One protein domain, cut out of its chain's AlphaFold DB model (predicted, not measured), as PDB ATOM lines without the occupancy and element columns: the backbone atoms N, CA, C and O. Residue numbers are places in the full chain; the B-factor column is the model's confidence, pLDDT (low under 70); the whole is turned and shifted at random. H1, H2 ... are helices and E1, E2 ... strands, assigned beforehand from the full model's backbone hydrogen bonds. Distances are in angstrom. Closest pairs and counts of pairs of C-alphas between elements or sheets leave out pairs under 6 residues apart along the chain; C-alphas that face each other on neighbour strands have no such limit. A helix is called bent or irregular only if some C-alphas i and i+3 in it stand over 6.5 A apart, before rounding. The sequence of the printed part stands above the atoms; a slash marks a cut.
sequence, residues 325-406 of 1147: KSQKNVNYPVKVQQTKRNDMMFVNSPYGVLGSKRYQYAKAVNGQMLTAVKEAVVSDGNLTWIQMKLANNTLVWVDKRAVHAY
ATOM      1  N   LYS A 325      12.546 -26.123  70.758       88.19
ATOM      2  CA  LYS A 325      13.454 -27.036  71.479       88.19
ATOM      3  C   LYS A 325      14.047 -28.099  70.563       88.19
ATOM      4  O   LYS A 325      15.208 -28.461  70.704       88.19
ATOM      5  N   SER A 326      13.233 -28.626  69.659       92.31
ATOM      6  CA  SER A 326      13.655 -29.595  68.653       92.31
ATOM      7  C   SER A 326      12.781 -29.463  67.419       92.31
ATOM      8  O   SER A 326      11.617 -29.071  67.512       92.31
ATOM      9  N   GLN A 327      13.346 -29.786  66.262       93.56
ATOM     10  CA  GLN A 327      12.630 -29.801  64.998       93.56
ATOM     11  C   GLN A 327      13.150 -30.947  64.138       93.56
ATOM     12  O   GLN A 327      14.354 -31.192  64.097       93.56
ATOM     13  N   LYS A 328      12.250 -31.634  63.439       94.94
ATOM     14  CA  LYS A 328      12.610 -32.672  62.469       94.94
ATOM     15  C   LYS A 328      11.764 -32.550  61.212       94.94
ATOM     16  O   LYS A 328      10.583 -32.204  61.280       94.94
ATOM     17  N   ASN A 329      12.376 -32.864  60.077       95.06
ATOM     18  CA  ASN A 329      11.643 -33.063  58.835       95.06
ATOM     19  C   ASN A 329      10.920 -34.409  58.915       95.06
ATOM     20  O   ASN A 329      11.475 -35.393  59.406       95.06
ATOM     21  N   VAL A 330       9.676 -34.437  58.456       93.12
ATOM     22  CA  VAL A 330       8.852 -35.645  58.398       93.12
ATOM     23  C   VAL A 330       8.189 -35.729  57.031       93.12
ATOM     24  O   VAL A 330       8.134 -34.744  56.303       93.12
ATOM     25  N   ASN A 331       7.717 -36.914  56.665       92.31
ATOM     26  CA  ASN A 331       6.934 -37.105  55.453       92.31
ATOM     27  C   ASN A 331       5.955 -38.250  55.691       92.31
ATOM     28  O   ASN A 331       6.279 -39.412  55.456       92.31
ATOM     29  N   TYR A 332       4.790 -37.926  56.238       92.81
ATOM     30  CA  TYR A 332       3.740 -38.909  56.457       92.81
ATOM     31  C   TYR A 332       2.352 -38.267  56.307       92.81
ATOM     32  O   TYR A 332       2.194 -37.056  56.519       92.81
ATOM     33  N   PRO A 333       1.341 -39.052  55.903       93.44
ATOM     34  CA  PRO A 333      -0.014 -38.553  55.744       93.44
ATOM     35  C   PRO A 333      -0.681 -38.286  57.096       93.44
ATOM     36  O   PRO A 333      -0.548 -39.053  58.050       93.44
ATOM     37  N   VAL A 334      -1.455 -37.209  57.162       94.81
ATOM     38  CA  VAL A 334      -2.237 -36.817  58.335       94.81
ATOM     39  C   VAL A 334      -3.670 -36.508  57.941       94.81
ATOM     40  O   VAL A 334      -3.918 -35.950  56.876       94.81
ATOM     41  N   LYS A 335      -4.620 -36.840  58.815       94.62
ATOM     42  CA  LYS A 335      -6.009 -36.393  58.698       94.62
ATOM     43  C   LYS A 335      -6.291 -35.337  59.740       94.62
ATOM     44  O   LYS A 335      -6.105 -35.591  60.928       94.62
ATOM     45  N   VAL A 336      -6.777 -34.180  59.315       94.25
ATOM     46  CA  VAL A 336      -7.173 -33.126  60.252       94.25
ATOM     47  C   VAL A 336      -8.415 -33.569  61.029       94.25
ATOM     48  O   VAL A 336      -9.385 -34.044  60.439       94.25
ATOM     49  N   GLN A 337      -8.381 -33.431  62.355       92.81
ATOM     50  CA  GLN A 337      -9.434 -33.850  63.279       92.81
ATOM     51  C   GLN A 337      -9.783 -32.717  64.248       92.81
ATOM     52  O   GLN A 337      -9.119 -32.486  65.257       92.81
ATOM     53  N   GLN A 338     -10.863 -32.009  63.934       93.00
ATOM     54  CA  GLN A 338     -11.351 -30.824  64.647       93.00
ATOM     55  C   GLN A 338     -12.809 -30.985  65.104       93.00
ATOM     56  O   GLN A 338     -13.533 -30.013  65.280       93.00
ATOM     57  N   THR A 339     -13.272 -32.222  65.299       84.00
ATOM     58  CA  THR A 339     -14.655 -32.504  65.722       84.00
ATOM     59  C   THR A 339     -14.932 -32.116  67.178       84.00
ATOM     60  O   THR A 339     -16.047 -31.724  67.495       84.00
ATOM     61  N   LYS A 340     -13.922 -32.188  68.058       87.06
ATOM     62  CA  LYS A 340     -13.996 -31.798  69.484       87.06
ATOM     63  C   LYS A 340     -12.972 -30.718  69.865       87.06
ATOM     64  O   LYS A 340     -12.647 -30.558  71.038       87.06
ATOM     65  N   ARG A 341     -12.390 -30.041  68.872       90.19
ATOM     66  CA  ARG A 341     -11.299 -29.068  69.037       90.19
ATOM     67  C   ARG A 341     -11.518 -27.868  68.120       90.19
ATOM     68  O   ARG A 341     -12.231 -27.978  67.128       90.19
ATOM     69  N   ASN A 342     -10.904 -26.738  68.456       91.62
ATOM     70  CA  ASN A 342     -10.920 -25.532  67.632       91.62
ATOM     71  C   ASN A 342      -9.519 -24.900  67.605       91.62
ATOM     72  O   ASN A 342      -9.280 -23.844  68.188       91.62
ATOM     73  N   ASP A 343      -8.570 -25.609  66.998       94.88
ATOM     74  CA  ASP A 343      -7.167 -25.212  66.930       94.88
ATOM     75  C   ASP A 343      -6.937 -24.182  65.812       94.88
ATOM     76  O   ASP A 343      -7.465 -24.295  64.701       94.88
ATOM     77  N   MET A 344      -6.113 -23.173  66.095       95.62
ATOM     78  CA  MET A 344      -5.676 -22.186  65.107       95.62
ATOM     79  C   MET A 344      -4.445 -22.697  64.353       95.62
ATOM     80  O   MET A 344      -3.538 -23.273  64.958       95.62
ATOM     81  N   MET A 345      -4.389 -22.455  63.046       96.62
ATOM     82  CA  MET A 345      -3.197 -22.691  62.236       96.62
ATOM     83  C   MET A 345      -2.368 -21.410  62.114       96.62
ATOM     84  O   MET A 345      -2.912 -20.304  62.048       96.62
ATOM     85  N   PHE A 346      -1.048 -21.562  62.057       97.12
ATOM     86  CA  PHE A 346      -0.087 -20.460  62.023       97.12
ATOM     87  C   PHE A 346       0.857 -20.586  60.828       97.12
ATOM     88  O   PHE A 346       1.267 -21.686  60.472       97.12
ATOM     89  N   VAL A 347       1.233 -19.465  60.220       95.19
ATOM     90  CA  VAL A 347       2.305 -19.407  59.215       95.19
ATOM     91  C   VAL A 347       3.617 -18.930  59.842       95.19
ATOM     92  O   VAL A 347       3.633 -18.363  60.937       95.19
ATOM     93  N   ASN A 348       4.717 -19.149  59.117       92.88
ATOM     94  CA  ASN A 348       6.113 -18.884  59.495       92.88
ATOM     95  C   ASN A 348       6.628 -19.773  60.637       92.88
ATOM     96  O   ASN A 348       7.548 -20.562  60.421       92.88
ATOM     97  N   SER A 349       5.994 -19.713  61.808       92.62
ATOM     98  CA  SER A 349       6.423 -20.415  63.023       92.62
ATOM     99  C   SER A 349       5.225 -20.933  63.833       92.62
ATOM    100  O   SER A 349       4.118 -20.416  63.677       92.62
ATOM    101  N   PRO A 350       5.424 -21.928  64.718       94.31
ATOM    102  CA  PRO A 350       4.428 -22.337  65.709       94.31
ATOM    103  C   PRO A 350       3.976 -21.198  66.634       94.31
ATOM    104  O   PRO A 350       4.723 -20.247  66.866       94.31
ATOM    105  N   TYR A 351       2.794 -21.336  67.241       91.31
ATOM    106  CA  TYR A 351       2.290 -20.376  68.230       91.31
ATOM    107  C   TYR A 351       3.309 -20.073  69.340       91.31
ATOM    108  O   TYR A 351       4.022 -20.959  69.811       91.31
ATOM    109  N   GLY A 352       3.370 -18.807  69.757       86.38
ATOM    110  CA  GLY A 352       4.258 -18.336  70.825       86.38
ATOM    111  C   GLY A 352       5.727 -18.173  70.420       86.38
ATOM    112  O   GLY A 352       6.481 -17.538  71.156       86.38
ATOM    113  N   VAL A 353       6.145 -18.682  69.256       89.38
ATOM    114  CA  VAL A 353       7.503 -18.501  68.723       89.38
ATOM    115  C   VAL A 353       7.605 -17.174  67.968       89.38
ATOM    116  O   VAL A 353       6.664 -16.750  67.291       89.38
ATOM    117  N   LEU A 354       8.764 -16.517  68.066       85.62
ATOM    118  CA  LEU A 354       9.051 -15.273  67.350       85.62
ATOM    119  C   LEU A 354       8.758 -15.419  65.839       85.62
ATOM    120  O   LEU A 354       9.160 -16.395  65.203       85.62
ATOM    121  N   GLY A 355       8.029 -14.453  65.272       84.38
ATOM    122  CA  GLY A 355       7.639 -14.431  63.854       84.38
ATOM    123  C   GLY A 355       6.362 -15.209  63.494       84.38
ATOM    124  O   GLY A 355       5.916 -15.127  62.347       84.38
ATOM    125  N   SER A 356       5.751 -15.922  64.447       90.38
ATOM    126  CA  SER A 356       4.476 -16.624  64.254       90.38
ATOM    127  C   SER A 356       3.339 -15.665  63.885       90.38
ATOM    128  O   SER A 356       3.129 -14.652  64.557       90.38
ATOM    129  N   LYS A 357       2.568 -16.006  62.846       93.44
ATOM    130  CA  LYS A 357       1.375 -15.255  62.422       93.44
ATOM    131  C   LYS A 357       0.173 -16.186  62.304       93.44
ATOM    132  O   LYS A 357       0.284 -17.277  61.753       93.44
ATOM    133  N   ARG A 358      -0.984 -15.755  62.816       95.81
ATOM    134  CA  ARG A 358      -2.255 -16.485  62.673       95.81
ATOM    135  C   ARG A 358      -2.635 -16.583  61.192       95.81
ATOM    136  O   ARG A 358      -2.523 -15.592  60.479       95.81
ATOM    137  N   TYR A 359      -3.080 -17.760  60.759       94.88
ATOM    138  CA  TYR A 359      -3.578 -18.003  59.404       94.88
ATOM    139  C   TYR A 359      -5.103 -18.159  59.412       94.88
ATOM    140  O   TYR A 359      -5.816 -17.199  59.151       94.88
ATOM    141  N   GLN A 360      -5.614 -19.334  59.791       94.81
ATOM    142  CA  GLN A 360      -7.048 -19.613  59.938       94.81
ATOM    143  C   GLN A 360      -7.269 -20.799  60.887       94.81
ATOM    144  O   GLN A 360      -6.320 -21.512  61.219       94.81
ATOM    145  N   TYR A 361      -8.511 -21.061  61.288       95.62
ATOM    146  CA  TYR A 361      -8.838 -22.238  62.099       95.62
ATOM    147  C   TYR A 361      -8.679 -23.544  61.310       95.62
ATOM    148  O   TYR A 361      -9.112 -23.652  60.160       95.62
ATOM    149  N   ALA A 362      -8.129 -24.578  61.951       94.81
ATOM    150  CA  ALA A 362      -7.974 -25.910  61.364       94.81
ATOM    151  C   ALA A 362      -9.325 -26.564  61.014       94.81
ATOM    152  O   ALA A 362      -9.385 -27.455  60.166       94.81
ATOM    153  N   LYS A 363     -10.430 -26.092  61.612       94.38
ATOM    154  CA  LYS A 363     -11.797 -26.537  61.308       94.38
ATOM    155  C   LYS A 363     -12.164 -26.379  59.824       94.38
ATOM    156  O   LYS A 363     -12.905 -27.209  59.310       94.38
ATOM    157  N   ALA A 364     -11.591 -25.390  59.130       91.88
ATOM    158  CA  ALA A 364     -11.806 -25.161  57.697       91.88
ATOM    159  C   ALA A 364     -11.307 -26.311  56.801       91.88
ATOM    160  O   ALA A 364     -11.772 -26.467  55.678       91.88
ATOM    161  N   VAL A 365     -10.369 -27.126  57.294       93.00
ATOM    162  CA  VAL A 365      -9.801 -28.283  56.579       93.00
ATOM    163  C   VAL A 365     -10.077 -29.596  57.321       93.00
ATOM    164  O   VAL A 365      -9.394 -30.597  57.108       93.00
ATOM    165  N   ASN A 366     -11.076 -29.613  58.210       94.69
ATOM    166  CA  ASN A 366     -11.422 -30.790  59.003       94.69
ATOM    167  C   ASN A 366     -11.749 -31.998  58.108       94.69
ATOM    168  O   ASN A 366     -12.496 -31.891  57.139       94.69
ATOM    169  N   GLY A 367     -11.202 -33.164  58.449       91.06
ATOM    170  CA  GLY A 367     -11.382 -34.405  57.700       91.06
ATOM    171  C   GLY A 367     -10.503 -34.552  56.453       91.06
ATOM    172  O   GLY A 367     -10.406 -35.673  55.949       91.06
ATOM    173  N   GLN A 368      -9.837 -33.491  55.984       93.25
ATOM    174  CA  GLN A 368      -8.944 -33.564  54.825       93.25
ATOM    175  C   GLN A 368      -7.680 -34.374  55.136       93.25
ATOM    176  O   GLN A 368      -7.136 -34.313  56.244       93.25
ATOM    177  N   MET A 369      -7.211 -35.118  54.130       93.06
ATOM    178  CA  MET A 369      -5.916 -35.795  54.133       93.06
ATOM    179  C   MET A 369      -4.846 -34.841  53.604       93.06
ATOM    180  O   MET A 369      -4.949 -34.368  52.476       93.06
ATOM    181  N   LEU A 370      -3.819 -34.581  54.405       94.19
ATOM    182  CA  LEU A 370      -2.703 -33.695  54.080       94.19
ATOM    183  C   LEU A 370      -1.371 -34.401  54.353       94.19
ATOM    184  O   LEU A 370      -1.330 -35.488  54.932       94.19
ATOM    185  N   THR A 371      -0.267 -33.768  53.965       93.12
ATOM    186  CA  THR A 371       1.084 -34.267  54.245       93.12
ATOM    187  C   THR A 371       1.732 -33.427  55.334       93.12
ATOM    188  O   THR A 371       1.840 -32.202  55.211       93.12
ATOM    189  N   ALA A 372       2.194 -34.096  56.385       94.94
ATOM    190  CA  ALA A 372       3.084 -33.500  57.364       94.94
ATOM    191  C   ALA A 372       4.499 -33.413  56.793       94.94
ATOM    192  O   ALA A 372       5.019 -34.409  56.291       94.94
ATOM    193  N   VAL A 373       5.118 -32.237  56.903       96.62
ATOM    194  CA  VAL A 373       6.465 -31.966  56.374       96.62
ATOM    195  C   VAL A 373       7.494 -31.675  57.468       96.62
ATOM    196  O   VAL A 373       8.683 -31.940  57.288       96.62
ATOM    197  N   LYS A 374       7.061 -31.159  58.628       97.06
ATOM    198  CA  LYS A 374       7.922 -30.946  59.804       97.06
ATOM    199  C   LYS A 374       7.174 -31.186  61.108       97.06
ATOM    200  O   LYS A 374       5.964 -31.003  61.182       97.06
ATOM    201  N   GLU A 375       7.915 -31.532  62.149       96.88
ATOM    202  CA  GLU A 375       7.469 -31.454  63.539       96.88
ATOM    203  C   GLU A 375       8.419 -30.559  64.328       96.88
ATOM    204  O   GLU A 375       9.632 -30.627  64.120       96.88
ATOM    205  N   ALA A 376       7.883 -29.768  65.254       95.00
ATOM    206  CA  ALA A 376       8.653 -28.943  66.175       95.00
ATOM    207  C   ALA A 376       8.097 -29.054  67.599       95.00
ATOM    208  O   ALA A 376       6.885 -29.017  67.798       95.00
ATOM    209  N   VAL A 377       8.974 -29.157  68.595       94.62
ATOM    210  CA  VAL A 377       8.604 -29.058  70.014       94.62
ATOM    211  C   VAL A 377       8.907 -27.645  70.485       94.62
ATOM    212  O   VAL A 377      10.046 -27.194  70.387       94.62
ATOM    213  N   VAL A 378       7.901 -26.944  70.998       90.12
ATOM    214  CA  VAL A 378       8.030 -25.556  71.467       90.12
ATOM    215  C   VAL A 378       8.185 -25.537  72.989       90.12
ATOM    216  O   VAL A 378       7.617 -26.374  73.687       90.12
ATOM    217  N   SER A 379       8.992 -24.612  73.518       81.50
ATOM    218  CA  SER A 379       9.289 -24.518  74.956       81.50
ATOM    219  C   SER A 379       8.077 -24.170  75.817       81.50
ATOM    220  O   SER A 379       8.059 -24.503  76.998       81.50
ATOM    221  N   ASP A 380       7.080 -23.509  75.235       77.94
ATOM    222  CA  ASP A 380       5.818 -23.199  75.893       77.94
ATOM    223  C   ASP A 380       4.909 -24.439  75.918       77.94
ATOM    224  O   ASP A 380       4.584 -25.019  74.879       77.94
ATOM    225  N   GLY A 381       4.591 -24.916  77.122       74.12
ATOM    226  CA  GLY A 381       3.789 -26.124  77.351       74.12
ATOM    227  C   GLY A 381       4.401 -27.451  76.869       74.12
ATOM    228  O   GLY A 381       3.733 -28.477  76.963       74.12
ATOM    229  N   ASN A 382       5.640 -27.461  76.347       83.12
ATOM    230  CA  ASN A 382       6.273 -28.623  75.691       83.12
ATOM    231  C   ASN A 382       5.390 -29.264  74.598       83.12
ATOM    232  O   ASN A 382       5.413 -30.479  74.388       83.12
ATOM    233  N   LEU A 383       4.597 -28.450  73.899       88.50
ATOM    234  CA  LEU A 383       3.674 -28.933  72.876       88.50
ATOM    235  C   LEU A 383       4.413 -29.272  71.578       88.50
ATOM    236  O   LEU A 383       5.336 -28.566  71.160       88.50
ATOM    237  N   THR A 384       3.976 -30.348  70.920       94.69
ATOM    238  CA  THR A 384       4.443 -30.705  69.575       94.69
ATOM    239  C   THR A 384       3.528 -30.073  68.537       94.69
ATOM    240  O   THR A 384       2.323 -30.318  68.526       94.69
ATOM    241  N   TRP A 385       4.121 -29.299  67.645       96.25
ATOM    242  CA  TRP A 385       3.480 -28.689  66.495       96.25
ATOM    243  C   TRP A 385       3.887 -29.432  65.232       96.25
ATOM    244  O   TRP A 385       5.026 -29.886  65.105       96.25
ATOM    245  N   ILE A 386       2.961 -29.546  64.292       96.94
ATOM    246  CA  ILE A 386       3.175 -30.186  63.001       96.94
ATOM    247  C   ILE A 386       2.985 -29.157  61.893       96.94
ATOM    248  O   ILE A 386       1.995 -28.426  61.881       96.94
ATOM    249  N   GLN A 387       3.952 -29.076  60.982       97.75
ATOM    250  CA  GLN A 387       3.834 -28.288  59.767       97.75
ATOM    251  C   GLN A 387       3.227 -29.165  58.682       97.75
ATOM    252  O   GLN A 387       3.765 -30.227  58.362       97.75
ATOM    253  N   MET A 388       2.127 -28.709  58.105       96.25
ATOM    254  CA  MET A 388       1.408 -29.392  57.042       96.25
ATOM    255  C   MET A 388       1.405 -28.535  55.787       96.25
ATOM    256  O   MET A 388       1.392 -27.304  55.861       96.25
ATOM    257  N   LYS A 389       1.377 -29.197  54.635       94.62
ATOM    258  CA  LYS A 389       1.179 -28.546  53.344       94.62
ATOM    259  C   LYS A 389      -0.300 -28.605  52.963       94.62
ATOM    260  O   LYS A 389      -0.845 -29.696  52.810       94.62
ATOM    261  N   LEU A 390      -0.941 -27.444  52.834       93.00
ATOM    262  CA  LEU A 390      -2.321 -27.323  52.355       93.00
ATOM    263  C   LEU A 390      -2.399 -27.531  50.831       93.00
ATOM    264  O   LEU A 390      -1.388 -27.441  50.132       93.00
ATOM    265  N   ALA A 391      -3.608 -27.756  50.306       87.56
ATOM    266  CA  ALA A 391      -3.847 -27.958  48.869       87.56
ATOM    267  C   ALA A 391      -3.379 -26.773  47.999       87.56
ATOM    268  O   ALA A 391      -2.870 -26.973  46.901       87.56
ATOM    269  N   ASN A 392      -3.460 -25.544  48.517       88.88
ATOM    270  CA  ASN A 392      -2.955 -24.328  47.865       88.88
ATOM    271  C   ASN A 392      -1.428 -24.131  48.020       88.88
ATOM    272  O   ASN A 392      -0.930 -23.022  47.861       88.88
ATOM    273  N   ASN A 393      -0.689 -25.180  48.392       89.38
ATOM    274  CA  ASN A 393       0.748 -25.182  48.690       89.38
ATOM    275  C   ASN A 393       1.200 -24.349  49.907       89.38
ATOM    276  O   ASN A 393       2.399 -24.311  50.187       89.38
ATOM    277  N   THR A 394       0.289 -23.746  50.677       93.94
ATOM    278  CA  THR A 394       0.652 -22.993  51.891       93.94
ATOM    279  C   THR A 394       1.133 -23.938  52.993       93.94
ATOM    280  O   THR A 394       0.497 -24.958  53.270       93.94
ATOM    281  N   LEU A 395       2.249 -23.594  53.644       96.44
ATOM    282  CA  LEU A 395       2.764 -24.314  54.809       96.44
ATOM    283  C   LEU A 395       2.214 -23.711  56.099       96.44
ATOM    284  O   LEU A 395       2.443 -22.537  56.391       96.44
ATOM    285  N   VAL A 396       1.541 -24.537  56.892       96.81
ATOM    286  CA  VAL A 396       0.901 -24.110  58.140       96.81
ATOM    287  C   VAL A 396       1.295 -25.011  59.301       96.81
ATOM    288  O   VAL A 396       1.380 -26.225  59.151       96.81
ATOM    289  N   TRP A 397       1.523 -24.419  60.466       97.56
ATOM    290  CA  TRP A 397       1.742 -25.096  61.736       97.56
ATOM    291  C   TRP A 397       0.425 -25.236  62.496       97.56
ATOM    292  O   TRP A 397      -0.316 -24.264  62.637       97.56
ATOM    293  N   VAL A 398       0.158 -26.420  63.037       96.50
ATOM    294  CA  VAL A 398      -0.967 -26.685  63.945       96.50
ATOM    295  C   VAL A 398      -0.500 -27.568  65.104       96.50
ATOM    296  O   VAL A 398       0.516 -28.257  64.990       96.50
ATOM    297  N   ASP A 399      -1.207 -27.547  66.231       94.69
ATOM    298  CA  ASP A 399      -0.977 -28.498  67.323       94.69
ATOM    299  C   ASP A 399      -1.104 -29.935  66.789       94.69
ATOM    300  O   ASP A 399      -2.075 -30.265  66.111       94.69
ATOM    301  N   LYS A 400      -0.144 -30.818  67.085       94.75
ATOM    302  CA  LYS A 400      -0.167 -32.205  66.590       94.75
ATOM    303  C   LYS A 400      -1.419 -32.975  67.033       94.75
ATOM    304  O   LYS A 400      -1.837 -33.895  66.342       94.75
ATOM    305  N   ARG A 401      -2.056 -32.588  68.143       92.94
ATOM    306  CA  ARG A 401      -3.324 -33.172  68.622       92.94
ATOM    307  C   ARG A 401      -4.526 -32.808  67.745       92.94
ATOM    308  O   ARG A 401      -5.581 -33.415  67.893       92.94
ATOM    309  N   ALA A 402      -4.379 -31.829  66.853       94.12
ATOM    310  CA  ALA A 402      -5.388 -31.440  65.873       94.12
ATOM    311  C   ALA A 402      -5.480 -32.409  64.685       94.12
ATOM    312  O   ALA A 402      -6.324 -32.214  63.808       94.12
ATOM    313  N   VAL A 403      -4.595 -33.409  64.611       94.12
ATOM    314  CA  VAL A 403      -4.503 -34.336  63.483       94.12
ATOM    315  C   VAL A 403      -4.310 -35.777  63.948       94.12
ATOM    316  O   VAL A 403      -3.716 -36.040  64.991       94.12
ATOM    317  N   HIS A 404      -4.761 -36.726  63.131       93.06
ATOM    318  CA  HIS A 404      -4.394 -38.136  63.238       93.06
ATOM    319  C   HIS A 404      -3.293 -38.451  62.230       93.06
ATOM    320  O   HIS A 404      -3.478 -38.232  61.032       93.06
ATOM    321  N   ALA A 405      -2.162 -38.964  62.706       93.06
ATOM    322  CA  ALA A 405      -1.040 -39.355  61.861       93.06
ATOM    323  C   ALA A 405      -1.159 -40.817  61.421       93.06
ATOM    324  O   ALA A 405      -1.327 -41.708  62.254       93.06
ATOM    325  N   TYR A 406      -1.042 -41.046  60.117       93.25
ATOM    326  CA  TYR A 406      -0.982 -42.378  59.528       93.25
ATOM    327  C   TYR A 406       0.464 -42.760  59.230       93.25
ATOM    328  O   TYR A 406       1.285 -41.925  58.846       93.25
TER     329      TYR A 406
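What this domain is: This is residues 325 to 406 of the 1147 residues of the protein "Bifunctional autolysin" of Lacticaseibacillus manihotivorans (UniProt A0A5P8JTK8). A strongly twisted five-stranded sheet, bent in its long strands E1 and E4, makes a small rounded body with E5 and E6 in its middle; the hairpin E2 and E3 sits beside edge strand E6, and the small helix H1 is at the rim. The printed part has 82 residues, mostly strand, in the order E1 E2 E3 H1 E4 E5 E6 E7. The large sheet runs E6 E5 E4 E1 E7, antiparallel throughout. The whole is compact, with a radius of gyration of the C-alphas of 11.4 A and spans of 29 by 24 by 24 A.

How they stand to each other: Start with E1, residues 325 to 336, which bends by 98 degrees at residue 333. E2, residues 344 to 347, and E3, residues 357 to 361, form an antiparallel hairpin; N 345 and O 360 are 2.8 A apart. H1, residues 362 to 365, is on the large sheet at a height of 8.1 A, over none of its strands; too short for an O i to N i+4 pair, it has its one O i to N i+3 pair within range. E4, residues 369 to 378, bends by 67 degrees at residue 373 and is antiparallel to E1, with N 330 and O 373 2.9 A apart. E5, residues 384 to 389, and E6, residues 395 to 399, complete a meander with E4, each strand the antiparallel neighbour of the one before: look at N 385 and O 376, 2.8 A, and N 388 and O 396, 2.8 A. The closest C-alphas of E2 and E6, Met 345 and Val 398, are 4.9 A apart. E7, residues 403 to 405, is antiparallel to E1, with N 404 and O 335 2.8 A apart.

Where its parts are: Find C-alpha 325 at (13.454, -27.036, 71.479); E1 runs 24.3 A from there. E4 spans 24.5 A, E5 16.7 A and E6 13.7 A. E7 ends at C-alpha 405, (-1.040, -39.355, 61.861).

The domain as a whole: The farthest C-alphas, Gly 381 and Asn 392, are 30.3 A apart. The printed part has no cut and no long link, and no printed residue is under 70 in pLDDT.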